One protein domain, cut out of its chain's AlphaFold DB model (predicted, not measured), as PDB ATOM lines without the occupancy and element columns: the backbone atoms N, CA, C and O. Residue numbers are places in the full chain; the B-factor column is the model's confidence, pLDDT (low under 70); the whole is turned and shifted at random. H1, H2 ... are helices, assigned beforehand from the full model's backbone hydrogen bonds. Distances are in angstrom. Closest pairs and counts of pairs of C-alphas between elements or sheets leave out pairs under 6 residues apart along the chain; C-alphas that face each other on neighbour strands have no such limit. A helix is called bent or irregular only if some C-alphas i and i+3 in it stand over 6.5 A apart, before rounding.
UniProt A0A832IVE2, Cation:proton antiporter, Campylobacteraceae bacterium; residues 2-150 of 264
ATOM      1  N   GLY A   2      10.655  36.068 -44.712       41.38
ATOM      2  CA  GLY A   2      10.176  35.016 -43.790       41.38
ATOM      3  C   GLY A   2      10.611  35.090 -42.325       41.38
ATOM      4  O   GLY A   2      11.802  35.166 -42.048       41.38
ATOM      5  N   GLN A   3       9.639  35.042 -41.406       57.19
ATOM      6  CA  GLN A   3       9.890  34.847 -39.976       57.19
ATOM      7  C   GLN A   3      10.709  33.565 -39.813       57.19
ATOM      8  O   GLN A   3      10.235  32.472 -40.115       57.19
ATOM      9  N   SER A   4      11.979  33.703 -39.440       79.69
ATOM     10  CA  SER A   4      12.799  32.544 -39.137       79.69
ATOM     11  C   SER A   4      12.333  31.950 -37.808       79.69
ATOM     12  O   SER A   4      11.892  32.672 -36.911       79.69
ATOM     13  N   ARG A   5      12.405  30.623 -37.678       81.38
ATOM     14  CA  ARG A   5      11.918  29.901 -36.491       81.38
ATOM     15  C   ARG A   5      12.557  30.422 -35.197       81.38
ATOM     16  O   ARG A   5      11.904  30.493 -34.164       81.38
ATOM     17  N   GLU A   6      13.826  30.813 -35.258       83.56
ATOM     18  CA  GLU A   6      14.534  31.475 -34.164       83.56
ATOM     19  C   GLU A   6      13.939  32.846 -33.803       83.56
ATOM     20  O   GLU A   6      13.802  33.143 -32.621       83.56
ATOM     21  N   GLY A   7      13.510  33.648 -34.782       83.31
ATOM     22  CA  GLY A   7      12.857  34.936 -34.541       83.31
ATOM     23  C   GLY A   7      11.487  34.804 -33.871       83.31
ATOM     24  O   GLY A   7      11.152  35.608 -33.005       83.31
ATOM     25  N   GLU A   8      10.712  33.770 -34.211       84.31
ATOM     26  CA  GLU A   8       9.447  33.462 -33.523       84.31
ATOM     27  C   GLU A   8       9.674  33.048 -32.065       84.31
ATOM     28  O   GLU A   8       8.953  33.506 -31.178       84.31
ATOM     29  N   ILE A   9      10.701  32.227 -31.809       87.38
ATOM     30  CA  ILE A   9      11.087  31.820 -30.451       87.38
ATOM     31  C   ILE A   9      11.511  33.040 -29.632       87.38
ATOM     32  O   ILE A   9      11.027  33.203 -28.515       87.38
ATOM     33  N   VAL A  10      12.366  33.907 -30.183       87.50
ATOM     34  CA  VAL A  10      12.804  35.142 -29.512       87.50
ATOM     35  C   VAL A  10      11.607  36.035 -29.199       87.50
ATOM     36  O   VAL A  10      11.468  36.476 -28.062       87.50
ATOM     37  N   LEU A  11      10.712  36.264 -30.166       83.12
ATOM     38  CA  LEU A  11       9.548  37.130 -29.969       83.12
ATOM     39  C   LEU A  11       8.590  36.568 -28.909       83.12
ATOM     40  O   LEU A  11       8.121  37.312 -28.053       83.12
ATOM     41  N   GLY A  12       8.302  35.264 -28.951       81.44
ATOM     42  CA  GLY A  12       7.438  34.616 -27.966       81.44
ATOM     43  C   GLY A  12       8.047  34.624 -26.563       81.44
ATOM     44  O   GLY A  12       7.363  34.947 -25.593       81.44
ATOM     45  N   ALA A  13       9.340  34.316 -26.456       85.56
ATOM     46  CA  ALA A  13      10.046  34.300 -25.183       85.56
ATOM     47  C   ALA A  13      10.185  35.706 -24.577       85.56
ATOM     48  O   ALA A  13      10.036  35.844 -23.368       85.56
ATOM     49  N   ALA A  14      10.404  36.742 -25.394       82.69
ATOM     50  CA  ALA A  14      10.486  38.130 -24.937       82.69
ATOM     51  C   ALA A  14       9.179  38.605 -24.283       82.69
ATOM     52  O   ALA A  14       9.210  39.166 -23.196       82.69
ATOM     53  N   VAL A  15       8.022  38.297 -24.882       76.25
ATOM     54  CA  VAL A  15       6.720  38.676 -24.302       76.25
ATOM     55  C   VAL A  15       6.492  38.007 -22.942       76.25
ATOM     56  O   VAL A  15       5.976  38.638 -22.022       76.25
ATOM     57  N   ILE A  16       6.868  36.733 -22.800       81.44
ATOM     58  CA  ILE A  16       6.753  36.022 -21.519       81.44
ATOM     59  C   ILE A  16       7.721  36.616 -20.488       81.44
ATOM     60  O   ILE A  16       7.324  36.824 -19.344       81.44
ATOM     61  N   ASP A  17       8.962  36.908 -20.888       84.25
ATOM     62  CA  ASP A  17       9.974  37.535 -20.030       84.25
ATOM     63  C   ASP A  17       9.507  38.899 -19.507       84.25
ATOM     64  O   ASP A  17       9.643  39.157 -18.315       84.25
ATOM     65  N   ASP A  18       8.867  39.718 -20.348       80.25
ATOM     66  CA  ASP A  18       8.310  41.016 -19.949       80.25
ATOM     67  C   ASP A  18       7.172  40.862 -18.931       80.25
ATOM     68  O   ASP A  18       7.148  41.548 -17.907       80.25
ATOM     69  N   VAL A  19       6.239  39.929 -19.159       75.88
ATOM     70  CA  VAL A  19       5.130  39.669 -18.222       75.88
ATOM     71  C   VAL A  19       5.657  39.159 -16.879       75.88
ATOM     72  O   VAL A  19       5.239  39.645 -15.826       75.88
ATOM     73  N   LEU A  20       6.592  38.204 -16.895       83.06
ATOM     74  CA  LEU A  20       7.215  37.683 -15.678       83.06
ATOM     75  C   LEU A  20       8.041  38.756 -14.962       83.06
ATOM     76  O   LEU A  20       7.983  38.844 -13.737       83.06
ATOM     77  N   GLY A  21       8.763  39.590 -15.709       84.50
ATOM     78  CA  GLY A  21       9.539  40.705 -15.179       84.50
ATOM     79  C   GLY A  21       8.660  41.721 -14.457       84.50
ATOM     80  O   GLY A  21       8.984  42.126 -13.345       84.50
ATOM     81  N   VAL A  22       7.514  42.078 -15.038       77.19
ATOM     82  CA  VAL A  22       6.527  42.976 -14.419       77.19
ATOM     83  C   VAL A  22       5.951  42.391 -13.125       77.19
ATOM     84  O   VAL A  22       5.841  43.104 -12.127       77.19
ATOM     85  N   ILE A  23       5.619  41.094 -13.110       78.94
ATOM     86  CA  ILE A  23       5.148  40.408 -11.895       78.94
ATOM     87  C   ILE A  23       6.234  40.430 -10.815       78.94
ATOM     88  O   ILE A  23       5.957  40.777  -9.667       78.94
ATOM     89  N   LEU A  24       7.473  40.096 -11.186       83.94
ATOM     90  CA  LEU A  24       8.605  40.082 -10.267       83.94
ATOM     91  C   LEU A  24       8.877  41.476  -9.692       83.94
ATOM     92  O   LEU A  24       9.070  41.602  -8.486       83.94
ATOM     93  N   LEU A  25       8.837  42.521 -10.525       81.94
ATOM     94  CA  LEU A  25       8.996  43.902 -10.078       81.94
ATOM     95  C   LEU A  25       7.960  44.262  -9.017       81.94
ATOM     96  O   LEU A  25       8.318  44.849  -8.003       81.94
ATOM     97  N   ALA A  26       6.691  43.929  -9.237       78.81
ATOM     98  CA  ALA A  26       5.637  44.279  -8.295       78.81
ATOM     99  C   ALA A  26       5.864  43.637  -6.917       78.81
ATOM    100  O   ALA A  26       5.690  44.294  -5.893       78.81
ATOM    101  N   ILE A  27       6.311  42.377  -6.901       79.69
ATOM    102  CA  ILE A  27       6.661  41.653  -5.673       79.69
ATOM    103  C   ILE A  27       7.870  42.303  -4.990       79.69
ATOM    104  O   ILE A  27       7.830  42.564  -3.790       79.69
ATOM    105  N   LEU A  28       8.937  42.591  -5.744       81.56
ATOM    106  CA  LEU A  28      10.153  43.210  -5.206       81.56
ATOM    107  C   LEU A  28       9.902  44.629  -4.683       81.56
ATOM    108  O   LEU A  28      10.473  45.020  -3.668       81.56
ATOM    109  N   TYR A  29       9.035  45.386  -5.349       79.81
ATOM    110  CA  TYR A  29       8.646  46.727  -4.935       79.81
ATOM    111  C   TYR A  29       7.865  46.716  -3.617       79.81
ATOM    112  O   TYR A  29       8.174  47.489  -2.711       79.81
ATOM    113  N   GLU A  30       6.897  45.807  -3.471       78.50
ATOM    114  CA  GLU A  30       6.165  45.648  -2.210       78.50
ATOM    115  C   GLU A  30       7.093  45.185  -1.081       78.50
ATOM    116  O   GLU A  30       7.032  45.711   0.033       78.50
ATOM    117  N   PHE A  31       8.006  44.255  -1.374       80.06
ATOM    118  CA  PHE A  31       9.018  43.805  -0.420       80.06
ATOM    119  C   PHE A  31       9.932  44.951   0.037       80.06
ATOM    120  O   PHE A  31      10.186  45.098   1.231       80.06
ATOM    121  N   SER A  32      10.371  45.808  -0.890       80.00
ATOM    122  CA  SER A  32      11.176  47.000  -0.596       80.00
ATOM    123  C   SER A  32      10.468  47.974   0.349       80.00
ATOM    124  O   SER A  32      11.120  48.560   1.210       80.00
ATOM    125  N   LYS A  33       9.145  48.136   0.225       77.19
ATOM    126  CA  LYS A  33       8.363  49.030   1.092       77.19
ATOM    127  C   LYS A  33       8.069  48.450   2.469       77.19
ATOM    128  O   LYS A  33       8.102  49.174   3.459       77.19
ATOM    129  N   SER A  34       7.702  47.174   2.519       76.44
ATOM    130  CA  SER A  34       7.204  46.521   3.734       76.44
ATOM    131  C   SER A  34       8.309  45.871   4.571       76.44
ATOM    132  O   SER A  34       8.074  45.530   5.731       76.44
ATOM    133  N   GLY A  35       9.505  45.670   4.002       75.56
ATOM    134  CA  GLY A  35      10.649  45.027   4.660       75.56
ATOM    135  C   GLY A  35      10.439  43.543   4.989       75.56
ATOM    136  O   GLY A  35      11.322  42.900   5.555       75.56
ATOM    137  N   SER A  36       9.279  42.982   4.650       72.56
ATOM    138  CA  SER A  36       8.913  41.588   4.880       72.56
ATOM    139  C   SER A  36       8.023  41.101   3.744       72.56
ATOM    140  O   SER A  36       7.276  41.869   3.148       72.56
ATOM    141  N   VAL A  37       8.094  39.812   3.415       69.06
ATOM    142  CA  VAL A  37       7.155  39.238   2.446       69.06
ATOM    143  C   VAL A  37       5.840  38.976   3.175       69.06
ATOM    144  O   VAL A  37       5.608  37.881   3.684       69.06
ATOM    145  N   ASP A  38       4.980  39.991   3.256       74.31
ATOM    146  CA  ASP A  38       3.603  39.787   3.694       74.31
ATOM    147  C   ASP A  38       2.851  39.041   2.582       74.31
ATOM    148  O   ASP A  38       2.586  39.582   1.501       74.31
ATOM    149  N   LEU A  39       2.523  37.771   2.842       77.62
ATOM    150  CA  LEU A  39       1.749  36.927   1.930       77.62
ATOM    151  C   LEU A  39       0.407  37.570   1.557       77.62
ATOM    152  O   LEU A  39      -0.076  37.360   0.445       77.62
ATOM    153  N   VAL A  40      -0.187  38.366   2.450       79.38
ATOM    154  CA  VAL A  40      -1.460  39.046   2.206       79.38
ATOM    155  C   VAL A  40      -1.277  40.167   1.190       79.38
ATOM    156  O   VAL A  40      -2.030  40.225   0.217       79.38
ATOM    157  N   ASN A  41      -0.282  41.038   1.359       71.69
ATOM    158  CA  ASN A  41      -0.034  42.119   0.401       71.69
ATOM    159  C   ASN A  41       0.529  41.604  -0.924       71.69
ATOM    160  O   ASN A  41       0.046  42.002  -1.982       71.69
ATOM    161  N   THR A  42       1.451  40.643  -0.884       75.56
ATOM    162  CA  THR A  42       1.949  39.963  -2.089       75.56
ATOM    163  C   THR A  42       0.793  39.300  -2.844       75.56
ATOM    164  O   THR A  42       0.675  39.443  -4.060       75.56
ATOM    165  N   GLY A  43      -0.120  38.643  -2.120       79.94
ATOM    166  CA  GLY A  43      -1.341  38.064  -2.672       79.94
ATOM    167  C   GLY A  43      -2.283  39.106  -3.274       79.94
ATOM    168  O   GLY A  43      -2.826  38.870  -4.350       79.94
ATOM    169  N   LYS A  44      -2.446  40.280  -2.646       77.00
ATOM    170  CA  LYS A  44      -3.230  41.400  -3.202       77.00
ATOM    171  C   LYS A  44      -2.617  41.949  -4.485       77.00
ATOM    172  O   LYS A  44      -3.354  42.168  -5.439       77.00
ATOM    173  N   VAL A  45      -1.299  42.147  -4.526       74.50
ATOM    174  CA  VAL A  45      -0.587  42.625  -5.721       74.50
ATOM    175  C   VAL A  45      -0.696  41.598  -6.847       74.50
ATOM    176  O   VAL A  45      -1.036  41.956  -7.971       74.50
ATOM    177  N   PHE A  46      -0.500  40.313  -6.549       78.06
ATOM    178  CA  PHE A  46      -0.663  39.243  -7.532       78.06
ATOM    179  C   PHE A  46      -2.106  39.143  -8.042       78.06
ATOM    180  O   PHE A  46      -2.333  39.078  -9.250       78.06
ATOM    181  N   LEU A  47      -3.089  39.187  -7.137       82.25
ATOM    182  CA  LEU A  47      -4.507  39.213  -7.483       82.25
ATOM    183  C   LEU A  47      -4.836  40.439  -8.334       82.25
ATOM    184  O   LEU A  47      -5.556  40.309  -9.316       82.25
ATOM    185  N   PHE A  48      -4.292  41.610  -8.003       77.00
ATOM    186  CA  PHE A  48      -4.461  42.813  -8.804       77.00
ATOM    187  C   PHE A  48      -3.886  42.627 -10.196       77.00
ATOM    188  O   PHE A  48      -4.607  42.863 -11.149       77.00
ATOM    189  N   ILE A  49      -2.651  42.143 -10.338       75.88
ATOM    190  CA  ILE A  49      -2.048  41.887 -11.651       75.88
ATOM    191  C   ILE A  49      -2.895  40.885 -12.448       75.88
ATOM    192  O   ILE A  49      -3.171  41.115 -13.623       75.88
ATOM    193  N   ALA A  50      -3.376  39.815 -11.812       79.06
ATOM    194  CA  ALA A  50      -4.231  38.818 -12.449       79.06
ATOM    195  C   ALA A  50      -5.587  39.397 -12.893       79.06
ATOM    196  O   ALA A  50      -5.975  39.243 -14.052       79.06
ATOM    197  N   LEU A  51      -6.297  40.101 -12.003       79.38
ATOM    198  CA  LEU A  51      -7.556  40.785 -12.317       79.38
ATOM    199  C   LEU A  51      -7.342  41.872 -13.368       79.38
ATOM    200  O   LEU A  51      -8.171  42.052 -14.254       79.38
ATOM    201  N   PHE A  52      -6.218  42.570 -13.309       75.06
ATOM    202  CA  PHE A  52      -5.858  43.601 -14.261       75.06
ATOM    203  C   PHE A  52      -5.662  42.993 -15.650       75.06
ATOM    204  O   PHE A  52      -6.298  43.446 -16.595       75.06
ATOM    205  N   PHE A  53      -4.873  41.925 -15.796       73.38
ATOM    206  CA  PHE A  53      -4.736  41.223 -17.079       73.38
ATOM    207  C   PHE A  53      -6.055  40.603 -17.566       73.38
ATOM    208  O   PHE A  53      -6.251  40.475 -18.775       73.38
ATOM    209  N   LEU A  54      -6.974  40.264 -16.656       76.81
ATOM    210  CA  LEU A  54      -8.312  39.773 -16.991       76.81
ATOM    211  C   LEU A  54      -9.242  40.888 -17.508       76.81
ATOM    212  O   LEU A  54      -9.947  40.690 -18.498       76.81
ATOM    213  N   PHE A  55      -9.250  42.059 -16.866       77.62
ATOM    214  CA  PHE A  55     -10.175  43.156 -17.173       77.62
ATOM    215  C   PHE A  55      -9.631  44.182 -18.170       77.62
ATOM    216  O   PHE A  55     -10.425  44.832 -18.854       77.62
ATOM    217  N   ALA A  56      -8.312  44.325 -18.306       75.00
ATOM    218  CA  ALA A  56      -7.706  45.265 -19.245       75.00
ATOM    219  C   ALA A  56      -8.178  45.047 -20.696       75.00
ATOM    220  O   ALA A  56      -8.530  46.038 -21.338       75.00
ATOM    221  N   PRO A  57      -8.315  43.806 -21.213       73.06
ATOM    222  CA  PRO A  57      -8.898  43.568 -22.535       73.06
ATOM    223  C   PRO A  57     -10.350  44.043 -22.655       73.06
ATOM    224  O   PRO A  57     -10.742  44.579 -23.690       73.06
ATOM    225  N   VAL A  58     -11.156  43.881 -21.599       76.81
ATOM    226  CA  VAL A  58     -12.557  44.331 -21.578       76.81
ATOM    227  C   VAL A  58     -12.621  45.855 -21.628       76.81
ATOM    228  O   VAL A  58     -13.340  46.412 -22.453       76.81
ATOM    229  N   ALA A  59     -11.826  46.533 -20.803       76.12
ATOM    230  CA  ALA A  59     -11.721  47.988 -20.796       76.12
ATOM    231  C   ALA A  59     -11.199  48.534 -22.135       76.12
ATOM    232  O   ALA A  59     -11.771  49.477 -22.678       76.12
ATOM    233  N   ALA A  60     -10.176  47.901 -22.718       72.19
ATOM    234  CA  ALA A  60      -9.664  48.239 -24.042       72.19
ATOM    235  C   ALA A  60     -10.736  48.063 -25.127       72.19
ATOM    236  O   ALA A  60     -10.883  48.930 -25.988       72.19
ATOM    237  N   LYS A  61     -11.542  46.994 -25.062       73.88
ATOM    238  CA  LYS A  61     -12.664  46.774 -25.984       73.88
ATOM    239  C   LYS A  61     -13.757  47.830 -25.822       73.88
ATOM    240  O   LYS A  61     -14.243  48.354 -26.821       73.88
ATOM    241  N   LEU A  62     -14.145  48.158 -24.588       77.19
ATOM    242  CA  LEU A  62     -15.126  49.211 -24.304       77.19
ATOM    243  C   LEU A  62     -14.649  50.557 -24.850       77.19
ATOM    244  O   LEU A  62     -15.393  51.228 -25.561       77.19
ATOM    245  N   MET A  63     -13.386  50.901 -24.607       74.50
ATOM    246  CA  MET A  63     -12.762  52.099 -25.160       74.50
ATOM    247  C   MET A  63     -12.734  52.077 -26.687       74.50
ATOM    248  O   MET A  63     -13.099  53.069 -27.306       74.50
ATOM    249  N   ALA A  64     -12.375  50.953 -27.309       73.88
ATOM    250  CA  ALA A  64     -12.388  50.809 -28.762       73.88
ATOM    251  C   ALA A  64     -13.789  51.027 -29.351       73.88
ATOM    252  O   ALA A  64     -13.928  51.743 -30.340       73.88
ATOM    253  N   MET A  65     -14.829  50.467 -28.725       75.00
ATOM    254  CA  MET A  65     -16.222  50.666 -29.139       75.00
ATOM    255  C   MET A  65     -16.662  52.124 -28.984       75.00
ATOM    256  O   MET A  65     -17.293  52.668 -29.888       75.00
ATOM    257  N   LEU A  66     -16.307  52.777 -27.873       77.50
ATOM    258  CA  LEU A  66     -16.587  54.199 -27.667       77.50
ATOM    259  C   LEU A  66     -15.888  55.046 -28.730       77.50
ATOM    260  O   LEU A  66     -16.539  55.839 -29.404       77.50
ATOM    261  N   ILE A  67     -14.590  54.830 -28.935       76.38
ATOM    262  CA  ILE A  67     -13.812  55.541 -29.946       76.38
ATOM    263  C   ILE A  67     -14.443  55.348 -31.324       76.38
ATOM    264  O   ILE A  67     -14.719  56.340 -31.975       76.38
ATOM    265  N   GLN A  68     -14.740  54.119 -31.752       74.00
ATOM    266  CA  GLN A  68     -15.338  53.861 -33.071       74.00
ATOM    267  C   GLN A  68     -16.721  54.508 -33.226       74.00
ATOM    268  O   GLN A  68     -17.019  55.066 -34.280       74.00
ATOM    269  N   LYS A  69     -17.548  54.499 -32.172       74.88
ATOM    270  CA  LYS A  69     -18.867  55.151 -32.176       74.88
ATOM    271  C   LYS A  69     -18.762  56.668 -32.361       74.88
ATOM    272  O   LYS A  69     -19.578  57.245 -33.072       74.88
ATOM    273  N   TYR A  70     -17.782  57.308 -31.724       72.06
ATOM    274  CA  TYR A  70     -17.608  58.762 -31.780       72.06
ATOM    275  C   TYR A  70     -16.749  59.232 -32.964       72.06
ATOM    276  O   TYR A  70     -16.998  60.313 -33.486       72.06
ATOM    277  N   ASP A  71     -15.796  58.424 -33.423       69.06
ATOM    278  CA  ASP A  71     -14.946  58.666 -34.601       69.06
ATOM    279  C   ASP A  71     -15.757  58.566 -35.904       69.06
ATOM    280  O   ASP A  71     -15.546  59.349 -36.821       69.06
ATOM    281  N   ALA A  72     -16.770  57.691 -35.964       61.44
ATOM    282  CA  ALA A  72     -17.675  57.588 -37.115       61.44
ATOM    283  C   ALA A  72     -18.615  58.799 -37.299       61.44
ATOM    284  O   ALA A  72     -19.269  58.903 -38.332       61.44
ATOM    285  N   HIS A  73     -18.736  59.681 -36.299       56.12
ATOM    286  CA  HIS A  73     -19.651  60.834 -36.318       56.12
ATOM    287  C   HIS A  73     -18.950  62.192 -36.177       56.12
ATOM    288  O   HIS A  73     -19.595  63.224 -36.332       56.12
ATOM    289  N   ASN A  74     -17.655  62.221 -35.865       54.56
ATOM    290  CA  ASN A  74     -16.903  63.451 -35.654       54.56
ATOM    291  C   ASN A  74     -15.522  63.322 -36.301       54.56
ATOM    292  O   ASN A  74     -14.677  62.583 -35.804       54.56
ATOM    293  N   GLU A  75     -15.247  64.134 -37.322       60.47
ATOM    294  CA  GLU A  75     -13.904  64.353 -37.887       60.47
ATOM    295  C   GLU A  75     -13.006  65.162 -36.924       60.47
ATOM    296  O   GLU A  75     -12.339  66.117 -37.310       60.47
ATOM    297  N   ARG A  76     -13.021  64.846 -35.624       64.62
ATOM    298  CA  ARG A  76     -12.219  65.561 -34.625       64.62
ATOM    299  C   ARG A  76     -10.817  64.954 -34.577       64.62
ATOM    300  O   ARG A  76     -10.667  63.842 -34.056       64.62
ATOM    301  N   PRO A  77      -9.777  65.653 -35.064       69.12
ATOM    302  CA  PRO A  77      -8.412  65.167 -34.923       69.12
ATOM    303  C   PRO A  77      -8.062  65.028 -33.433       69.12
ATOM    304  O   PRO A  77      -8.352  65.912 -32.631       69.12
ATOM    305  N   GLY A  78      -7.450  63.902 -33.054       78.44
ATOM    306  CA  GLY A  78      -6.895  63.695 -31.708       78.44
ATOM    307  C   GLY A  78      -7.746  62.891 -30.714       78.44
ATOM    308  O   GLY A  78      -7.261  62.630 -29.611       78.44
ATOM    309  N   LEU A  79      -8.954  62.430 -31.078       83.19
ATOM    310  CA  LEU A  79      -9.791  61.608 -30.185       83.19
ATOM    311  C   LEU A  79      -9.069  60.332 -29.719       83.19
ATOM    312  O   LEU A  79      -9.042  60.040 -28.528       83.19
ATOM    313  N   ILE A  80      -8.465  59.590 -30.652       83.38
ATOM    314  CA  ILE A  80      -7.776  58.322 -30.366       83.38
ATOM    315  C   ILE A  80      -6.565  58.526 -29.437       83.38
ATOM    316  O   ILE A  80      -6.536  57.865 -28.396       83.38
ATOM    317  N   PRO A  81      -5.598  59.428 -29.730       86.44
ATOM    318  CA  PRO A  81      -4.488  59.704 -28.824       86.44
ATOM    319  C   PRO A  81      -4.948  60.089 -27.424       86.44
ATOM    320  O   PRO A  81      -4.442  59.546 -26.448       86.44
ATOM    321  N   THR A  82      -5.945  60.973 -27.333       87.75
ATOM    322  CA  THR A  82      -6.483  61.435 -26.049       87.75
ATOM    323  C   THR A  82      -7.081  60.272 -25.268       87.75
ATOM    324  O   THR A  82      -6.723  60.055 -24.117       87.75
ATOM    325  N   ALA A  83      -7.938  59.474 -25.905       85.50
ATOM    326  CA  ALA A  83      -8.609  58.348 -25.273       85.50
ATOM    327  C   ALA A  83      -7.623  57.274 -24.781       85.50
ATOM    328  O   ALA A  83      -7.767  56.759 -23.673       85.50
ATOM    329  N   ILE A  84      -6.600  56.955 -25.576       85.44
ATOM    330  CA  ILE A  84      -5.565  55.991 -25.187       85.44
ATOM    331  C   ILE A  84      -4.707  56.545 -24.060       85.44
ATOM    332  O   ILE A  84      -4.440  55.828 -23.101       85.44
ATOM    333  N   PHE A  85      -4.291  57.807 -24.144       88.44
ATOM    334  CA  PHE A  85      -3.492  58.423 -23.093       88.44
ATOM    335  C   PHE A  85      -4.274  58.489 -21.774       88.44
ATOM    336  O   PHE A  85      -3.742  58.136 -20.725       88.44
ATOM    337  N   SER A  86      -5.568  58.820 -21.825       89.06
ATOM    338  CA  SER A  86      -6.466  58.730 -20.670       89.06
ATOM    339  C   SER A  86      -6.572  57.307 -20.121       89.06
ATOM    340  O   SER A  86      -6.557  57.141 -18.906       89.06
ATOM    341  N   LEU A  87      -6.641  56.279 -20.976       86.12
ATOM    342  CA  LEU A  87      -6.665  54.878 -20.539       86.12
ATOM    343  C   LEU A  87      -5.358  54.477 -19.839       86.12
ATOM    344  O   LEU A  87      -5.398  53.864 -18.775       86.12
ATOM    345  N   VAL A  88      -4.212  54.855 -20.411       89.00
ATOM    346  CA  VAL A  88      -2.880  54.623 -19.829       89.00
ATOM    347  C   VAL A  88      -2.775  55.287 -18.455       89.00
ATOM    348  O   VAL A  88      -2.393  54.625 -17.493       89.00
ATOM    349  N   LEU A  89      -3.172  56.557 -18.332       91.62
ATOM    350  CA  LEU A  89      -3.161  57.283 -17.058       91.62
ATOM    351  C   LEU A  89      -4.144  56.702 -16.038       91.62
ATOM    352  O   LEU A  89      -3.811  56.583 -14.860       91.62
ATOM    353  N   PHE A  90      -5.342  56.317 -16.476       90.00
ATOM    354  CA  PHE A  90      -6.336  55.680 -15.619       90.00
ATOM    355  C   PHE A  90      -5.796  54.375 -15.027       90.00
ATOM    356  O   PHE A  90      -5.926  54.122 -13.831       90.00
ATOM    357  N   PHE A  91      -5.128  53.565 -15.842       86.50
ATOM    358  CA  PHE A  91      -4.522  52.325 -15.386       86.50
ATOM    359  C   PHE A  91      -3.271  52.521 -14.535       86.50
ATOM    360  O   PHE A  91      -3.110  51.800 -13.551       86.50
ATOM    361  N   ALA A  92      -2.436  53.512 -14.841       90.38
ATOM    362  CA  ALA A  92      -1.345  53.919 -13.961       90.38
ATOM    363  C   ALA A  92      -1.871  54.344 -12.577       90.38
ATOM    364  O   ALA A  92      -1.337  53.927 -11.553       90.38
ATOM    365  N   TYR A  93      -2.979  55.092 -12.536       91.69
ATOM    366  CA  TYR A  93      -3.644  55.478 -11.292       91.69
ATOM    367  C   TYR A  93      -4.184  54.274 -10.506       91.69
ATOM    368  O   TYR A  93      -4.009  54.211  -9.288       91.69
ATOM    369  N   LEU A  94      -4.818  53.303 -11.174       87.81
ATOM    370  CA  LEU A  94      -5.270  52.079 -10.506       87.81
ATOM    371  C   LEU A  94      -4.096  51.275  -9.936       87.81
ATOM    372  O   LEU A  94      -4.195  50.798  -8.809       87.81
ATOM    373  N   ALA A  95      -2.988  51.163 -10.676       86.25
ATOM    374  CA  ALA A  95      -1.776  50.506 -10.190       86.25
ATOM    375  C   ALA A  95      -1.244  51.194  -8.923       86.25
ATOM    376  O   ALA A  95      -1.081  50.535  -7.895       86.25
ATOM    377  N   HIS A  96      -1.119  52.526  -8.954       86.81
ATOM    378  CA  HIS A  96      -0.718  53.328  -7.797       86.81
ATOM    379  C   HIS A  96      -1.624  53.088  -6.579       86.81
ATOM    380  O   HIS A  96      -1.146  52.892  -5.463       86.81
ATOM    381  N   LYS A  97      -2.950  53.056  -6.781       86.56
ATOM    382  CA  LYS A  97      -3.931  52.845  -5.704       86.56
ATOM    383  C   LYS A  97      -3.814  51.495  -5.013       86.56
ATOM    384  O   LYS A  97      -4.173  51.395  -3.843       86.56
ATOM    385  N   VAL A  98      -3.330  50.482  -5.720       79.50
ATOM    386  CA  VAL A  98      -3.137  49.131  -5.181       79.50
ATOM    387  C   VAL A  98      -1.688  48.912  -4.718       79.50
ATOM    388  O   VAL A  98      -1.332  47.822  -4.286       79.50
ATOM    389  N   GLY A  99      -0.857  49.960  -4.745       76.56
ATOM    390  CA  GLY A  99       0.531  49.915  -4.285       76.56
ATOM    391  C   GLY A  99       1.501  49.289  -5.286       76.56
ATOM    392  O   GLY A  99       2.663  49.087  -4.950       76.56
ATOM    393  N   ALA A 100       1.054  49.011  -6.513       80.12
ATOM    394  CA  ALA A 100       1.900  48.507  -7.585       80.12
ATOM    395  C   ALA A 100       2.588  49.665  -8.338       80.12
ATOM    396  O   ALA A 100       2.020  50.757  -8.422       80.12
ATOM    397  N   PRO A 101       3.771  49.438  -8.938       81.00
ATOM    398  CA  PRO A 101       4.413  50.432  -9.795       81.00
ATOM    399  C   PRO A 101       3.499  50.886 -10.942       81.00
ATOM    400  O   PRO A 101       2.891  50.070 -11.638       81.00
ATOM    401  N   GLU A 102       3.439  52.192 -11.187       87.50
ATOM    402  CA  GLU A 102       2.531  52.829 -12.149       87.50
ATOM    403  C   GLU A 102       2.737  52.315 -13.577       87.50
ATOM    404  O   GLU A 102       1.786  52.198 -14.355       87.50
ATOM    405  N   ILE A 103       3.977  51.948 -13.909       84.44
ATOM    406  CA  ILE A 103       4.337  51.414 -15.221       84.44
ATOM    407  C   ILE A 103       3.576  50.134 -15.572       84.44
ATOM    408  O   ILE A 103       3.274  49.906 -16.741       84.44
ATOM    409  N   ILE A 104       3.202  49.329 -14.573       81.62
ATOM    410  CA  ILE A 104       2.431  48.099 -14.780       81.62
ATOM    411  C   ILE A 104       1.083  48.431 -15.420       81.62
ATOM    412  O   ILE A 104       0.657  47.753 -16.356       81.62
ATOM    413  N   GLY A 105       0.448  49.520 -14.975       83.19
ATOM    414  CA  GLY A 105      -0.804  50.004 -15.545       83.19
ATOM    415  C   GLY A 105      -0.657  50.409 -17.012       83.19
ATOM    416  O   GLY A 105      -1.467  50.004 -17.846       83.19
ATOM    417  N   GLY A 106       0.405  51.147 -17.351       84.88
ATOM    418  CA  GLY A 106       0.688  51.557 -18.730       84.88
ATOM    419  C   GLY A 106       1.042  50.387 -19.653       84.88
ATOM    420  O   GLY A 106       0.487  50.280 -20.749       84.88
ATOM    421  N   PHE A 107       1.899  49.470 -19.193       80.94
ATOM    422  CA  PHE A 107       2.269  48.255 -19.926       80.94
ATOM    423  C   PHE A 107       1.036  47.420 -20.258       80.94
ATOM    424  O   PHE A 107       0.815  47.040 -21.407       80.94
ATOM    425  N   ALA A 108       0.181  47.181 -19.270       76.25
ATOM    426  CA  ALA A 108      -0.980  46.343 -19.468       76.25
ATOM    427  C   ALA A 108      -2.113  47.063 -20.240       76.25
ATOM    428  O   ALA A 108      -2.847  46.397 -20.973       76.25
ATOM    429  N   ALA A 109      -2.186  48.405 -20.217       80.12
ATOM    430  CA  ALA A 109      -2.977  49.191 -21.178       80.12
ATOM    431  C   ALA A 109      -2.542  48.913 -22.625       80.12
ATOM    432  O   ALA A 109      -3.363  48.590 -23.485       80.12
ATOM    433  N   GLY A 110      -1.235  49.023 -22.883       80.56
ATOM    434  CA  GLY A 110      -0.644  48.788 -24.197       80.56
ATOM    435  C   GLY A 110      -0.840  47.347 -24.659       80.56
ATOM    436  O   GLY A 110      -1.221  47.111 -25.805       80.56
ATOM    437  N   LEU A 111      -0.670  46.382 -23.752       74.69
ATOM    438  CA  LEU A 111      -0.867  44.964 -24.037       74.69
ATOM    439  C   LEU A 111      -2.321  44.644 -24.395       74.69
ATOM    440  O   LEU A 111      -2.563  43.919 -25.363       74.69
ATOM    441  N   ALA A 112      -3.283  45.228 -23.677       73.00
ATOM    442  CA  ALA A 112      -4.709  45.076 -23.955       73.00
ATOM    443  C   ALA A 112      -5.137  45.700 -25.295       73.00
ATOM    444  O   ALA A 112      -6.075  45.216 -25.926       73.00
ATOM    445  N   LEU A 113      -4.440  46.747 -25.743       72.56
ATOM    446  CA  LEU A 113      -4.623  47.368 -27.059       72.56
ATOM    447  C   LEU A 113      -3.796  46.687 -28.169       72.56
ATOM    448  O   LEU A 113      -3.934  47.034 -29.345       72.56
ATOM    449  N   SER A 114      -2.926  45.734 -27.822       69.44
ATOM    450  CA  SER A 114      -2.005  45.109 -28.770       69.44
ATOM    451  C   SER A 114      -2.693  44.071 -29.663       69.44
ATOM    452  O   SER A 114      -3.596  43.341 -29.263       69.44
ATOM    453  N   ARG A 115      -2.203  43.949 -30.902       59.97
ATOM    454  CA  ARG A 115      -2.757  43.039 -31.923       59.97
ATOM    455  C   ARG A 115      -2.508  41.553 -31.652       59.97
ATOM    456  O   ARG A 115      -3.134  40.711 -32.290       59.97
ATOM    457  N   ARG A 116      -1.513  41.233 -30.820       53.50
ATOM    458  CA  ARG A 116      -0.908  39.892 -30.721       53.50
ATOM    459  C   ARG A 116      -1.072  39.234 -29.359       53.50
ATOM    460  O   ARG A 116      -0.635  38.097 -29.209       53.50
ATOM    461  N   PHE A 117      -1.677  39.905 -28.380       49.78
ATOM    462  CA  PHE A 117      -1.780  39.303 -27.062       49.78
ATOM    463  C   PHE A 117      -2.838  38.198 -27.032       49.78
ATOM    464  O   PHE A 117      -4.029  38.422 -27.246       49.78
ATOM    465  N   PHE A 118      -2.355  36.982 -26.788       46.16
ATOM    466  CA  PHE A 118      -3.108  35.738 -26.798       46.16
ATOM    467  C   PHE A 118      -3.135  35.179 -25.370       46.16
ATOM    468  O   PHE A 118      -2.424  34.237 -25.038       46.16
ATOM    469  N   LEU A 119      -3.942  35.782 -24.498       42.72
ATOM    470  CA  LEU A 119      -4.495  35.052 -23.351       42.72
ATOM    471  C   LEU A 119      -5.772  34.326 -23.810       42.72
ATOM    472  O   LEU A 119      -6.370  34.756 -24.801       42.72
ATOM    473  N   PRO A 120      -6.248  33.272 -23.116       46.12
ATOM    474  CA  PRO A 120      -7.456  32.518 -23.499       46.12
ATOM    475  C   PRO A 120      -8.737  33.372 -23.630       46.12
ATOM    476  O   PRO A 120      -9.755  32.890 -24.116       46.12
ATOM    477  N   PHE A 121      -8.679  34.656 -23.265       45.84
ATOM    478  CA  PHE A 121      -9.750  35.649 -23.370       45.84
ATOM    479  C   PHE A 121      -9.600  36.632 -24.560       45.84
ATOM    480  O   PHE A 121     -10.434  37.518 -24.740       45.84
ATOM    481  N   GLY A 122      -8.580  36.478 -25.417       44.53
ATOM    482  CA  GLY A 122      -8.245  37.353 -26.561       44.53
ATOM    483  C   GLY A 122      -9.184  37.281 -27.778       44.53
ATOM    484  O   GLY A 122      -8.819  37.680 -28.883       44.53
ATOM    485  N   ILE A 123     -10.400  36.764 -27.607       45.38
ATOM    486  CA  ILE A 123     -11.356  36.550 -28.704       45.38
ATOM    487  C   ILE A 123     -12.060  37.866 -29.089       45.38
ATOM    488  O   ILE A 123     -12.523  38.017 -30.214       45.38
ATOM    489  N   ALA A 124     -12.085  38.865 -28.201       44.34
ATOM    490  CA  ALA A 124     -12.984  40.006 -28.348       44.34
ATOM    491  C   ALA A 124     -12.419  41.233 -29.102       44.34
ATOM    492  O   ALA A 124     -13.212  42.053 -29.553       44.34
ATOM    493  N   VAL A 125     -11.091  41.375 -29.255       45.31
ATOM    494  CA  VAL A 125     -10.442  42.503 -29.984       45.31
ATOM    495  C   VAL A 125      -9.887  42.060 -31.351       45.31
ATOM    496  O   VAL A 125      -9.318  42.848 -32.102       45.31
ATOM    497  N   ARG A 126     -10.107  40.793 -31.737       49.47
ATOM    498  CA  ARG A 126      -9.780  40.290 -33.082       49.47
ATOM    499  C   ARG A 126     -10.515  41.034 -34.203       49.47
ATOM    500  O   ARG A 126     -10.037  41.025 -35.333       49.47
ATOM    501  N   GLU A 127     -11.648  41.662 -33.901       50.75
ATOM    502  CA  GLU A 127     -12.596  42.152 -34.907       50.75
ATOM    503  C   GLU A 127     -12.124  43.350 -35.739       50.75
ATOM    504  O   GLU A 127     -12.751  43.625 -36.756       50.75
ATOM    505  N   ASN A 128     -11.038  44.061 -35.396       60.94
ATOM    506  CA  ASN A 128     -10.677  45.244 -36.188       60.94
ATOM    507  C   ASN A 128      -9.166  45.537 -36.254       60.94
ATOM    508  O   ASN A 128      -8.649  46.467 -35.631       60.94
ATOM    509  N   GLN A 129      -8.435  44.755 -37.062       68.62
ATOM    510  CA  GLN A 129      -7.002  44.975 -37.338       68.62
ATOM    511  C   GLN A 129      -6.701  46.398 -37.839       68.62
ATOM    512  O   GLN A 129      -5.649  46.954 -37.515       68.62
ATOM    513  N   ALA A 130      -7.631  46.993 -38.593       72.94
ATOM    514  CA  ALA A 130      -7.538  48.366 -39.077       72.94
ATOM    515  C   ALA A 130      -7.533  49.385 -37.926       72.94
ATOM    516  O   ALA A 130      -6.766  50.346 -37.950       72.94
ATOM    517  N   PHE A 131      -8.326  49.146 -36.879       73.81
ATOM    518  CA  PHE A 131      -8.383  50.022 -35.712       73.81
ATOM    519  C   PHE A 131      -7.079  49.990 -34.912       73.81
ATOM    520  O   PHE A 131      -6.529  51.041 -34.601       73.81
ATOM    521  N   ALA A 132      -6.528  48.802 -34.652       75.50
ATOM    522  CA  ALA A 132      -5.244  48.688 -33.965       75.50
ATOM    523  C   ALA A 132      -4.092  49.331 -34.764       75.50
ATOM    524  O   ALA A 132      -3.180  49.909 -34.178       75.50
ATOM    525  N   ALA A 133      -4.152  49.291 -36.101       78.88
ATOM    526  CA  ALA A 133      -3.218  50.027 -36.955       78.88
ATOM    527  C   ALA A 133      -3.382  51.543 -36.856       78.88
ATOM    528  O   ALA A 133      -2.388  52.262 -36.750       78.88
ATOM    529  N   LYS A 134      -4.628  52.026 -36.831       80.38
ATOM    530  CA  LYS A 134      -4.940  53.443 -36.629       80.38
ATOM    531  C   LYS A 134      -4.434  53.934 -35.267       80.38
ATOM    532  O   LYS A 134      -3.830  54.998 -35.200       80.38
ATOM    533  N   ILE A 135      -4.617  53.139 -34.209       81.94
ATOM    534  CA  ILE A 135      -4.061  53.406 -32.876       81.94
ATOM    535  C   ILE A 135      -2.542  53.561 -32.940       81.94
ATOM    536  O   ILE A 135      -2.014  54.586 -32.516       81.94
ATOM    537  N   GLU A 136      -1.847  52.564 -33.490       84.12
ATOM    538  CA  GLU A 136      -0.387  52.558 -33.577       84.12
ATOM    539  C   GLU A 136       0.137  53.790 -34.327       84.12
ATOM    540  O   GLU A 136       1.061  54.457 -33.865       84.12
ATOM    541  N   GLN A 137      -0.497  54.143 -35.449       87.06
ATOM    542  CA  GLN A 137      -0.125  55.310 -36.243       87.06
ATOM    543  C   GLN A 137      -0.335  56.625 -35.483       87.06
ATOM    544  O   GLN A 137       0.520  57.505 -35.546       87.06
ATOM    545  N   GLN A 138      -1.457  56.773 -34.775       87.69
ATOM    546  CA  GLN A 138      -1.792  58.022 -34.087       87.69
ATOM    547  C   GLN A 138      -1.063  58.197 -32.747       87.69
ATOM    548  O   GLN A 138      -0.841  59.329 -32.328       87.69
ATOM    549  N   ILE A 139      -0.648  57.107 -32.096       87.44
ATOM    550  CA  ILE A 139       0.164  57.141 -30.868       87.44
ATOM    551  C   ILE A 139       1.657  57.304 -31.161       87.44
ATOM    552  O   ILE A 139       2.388  57.835 -30.325       87.44
ATOM    553  N   ARG A 140       2.125  56.917 -32.353       90.12
ATOM    554  CA  ARG A 140       3.542  56.993 -32.739       90.12
ATOM    555  C   ARG A 140       4.211  58.353 -32.452       90.12
ATOM    556  O   ARG A 140       5.312  58.319 -31.911       90.12
ATOM    557  N   PRO A 141       3.605  59.527 -32.729       91.06
ATOM    558  CA  PRO A 141       4.220  60.813 -32.389       91.06
ATOM    559  C   PRO A 141       4.475  60.996 -30.887       91.06
ATOM    560  O   PRO A 141       5.506  61.541 -30.507       91.06
ATOM    561  N   ILE A 142       3.570  60.502 -30.033       90.00
ATOM    562  CA  ILE A 142       3.722  60.544 -28.572       90.00
ATOM    563  C   ILE A 142       4.901  59.661 -28.160       90.00
ATOM    564  O   ILE A 142       5.778  60.108 -27.430       90.00
ATOM    565  N   VAL A 143       4.974  58.435 -28.684       89.75
ATOM    566  CA  VAL A 143       6.101  57.524 -28.415       89.75
ATOM    567  C   VAL A 143       7.423  58.157 -28.856       89.75
ATOM    568  O   VAL A 143       8.379  58.182 -28.093       89.75
ATOM    569  N   TYR A 144       7.472  58.753 -30.048       92.81
ATOM    570  CA  TYR A 144       8.676  59.412 -30.561       92.81
ATOM    571  C   TYR A 144       9.119  60.623 -29.740       92.81
ATOM    572  O   TYR A 144      10.301  60.948 -29.753       92.81
ATOM    573  N   LEU A 145       8.201  61.268 -29.021       93.44
ATOM    574  CA  LEU A 145       8.529  62.344 -28.096       93.44
ATOM    575  C   LEU A 145       9.032  61.801 -26.751       93.44
ATOM    576  O   LEU A 145      10.074  62.230 -26.265       93.44
ATOM    577  N   PHE A 146       8.306  60.857 -26.146       91.19
ATOM    578  CA  PHE A 146       8.597  60.385 -24.790       91.19
ATOM    579  C   PHE A 146       9.763  59.397 -24.719       91.19
ATOM    580  O   PHE A 146      10.480  59.405 -23.723       91.19
ATOM    581  N   THR A 147       9.999  58.583 -25.750       89.50
ATOM    582  CA  THR A 147      11.096  57.604 -25.742       89.50
ATOM    583  C   THR A 147      12.473  58.276 -25.624       89.50
ATOM    584  O   THR A 147      13.221  57.905 -24.719       89.50
ATOM    585  N   PRO A 148      12.836  59.290 -26.441       91.31
ATOM    586  CA  PRO A 148      14.106  59.994 -26.268       91.31
ATOM    587  C   PRO A 148      14.207  60.715 -24.923       91.31
ATOM    588  O   PRO A 148      15.257  60.657 -24.295       91.31
ATOM    589  N   ILE A 149      13.122  61.348 -24.457       92.44
ATOM    590  CA  ILE A 149      13.096  62.021 -23.149       92.44
ATOM    591  C   ILE A 149      13.403  61.017 -22.037       92.44
ATOM    592  O   ILE A 149      14.285  61.273 -21.228       92.44
ATOM    593  N   PHE A 150      12.747  59.854 -22.036       85.81
ATOM    594  CA  PHE A 150      12.994  58.789 -21.067       85.81
ATOM    595  C   PHE A 150      14.468  58.363 -21.054       85.81
ATOM    596  O   PHE A 150      15.098  58.377 -19.998       85.81
TER     597      PHE A 150
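Overview. This is residues 2 to 150 of the 264 residues of the protein "Cation:proton antiporter" of Campylobacteraceae bacterium (UniProt A0A832IVE2). Bent helix H2 spans the body, H3 folds back along its second arm, and short H4 is in the middle. Residues 5 to 14 of H1 and 143 to 150 of bent H5 stick out. The 149 printed residues, with five named helices, are all helix by class and compact, radius of gyration of the C-alphas 17.0 A, spans 53 by 40 by 34 A.

Along the chain. H2, residues 39 to 71, and H5, 129 to 150, each one helix by hydrogen bonds, are bent: H2a ends at C-alpha 54, H2b begins at 57, 6.7 A apart; H5a ends at 138, H5b begins at 141, 6.8 A apart. H1, 5 to 34, begins at (11.918, 29.901, -36.491); H3 is 79 to 97, H4 102 to 112. H5b ends at (12.994, 58.789, -21.067).

Arrangement. H2a and H1 form a hairpin, closest C-alphas Thr 42 and Ile 27, 6.2 A; H2b and H3 form another. H3 touches H4, closest C-alphas Ala 92 and Gly 105, 4.3 A. Every O i to N i+4 pair is within hydrogen-bond range except in H5b, 4 of 6.

Size, cuts and confidence. The printed part has no cut. The H4 to H5 link is long; residues 114 to 129 are among those with pLDDT under 70.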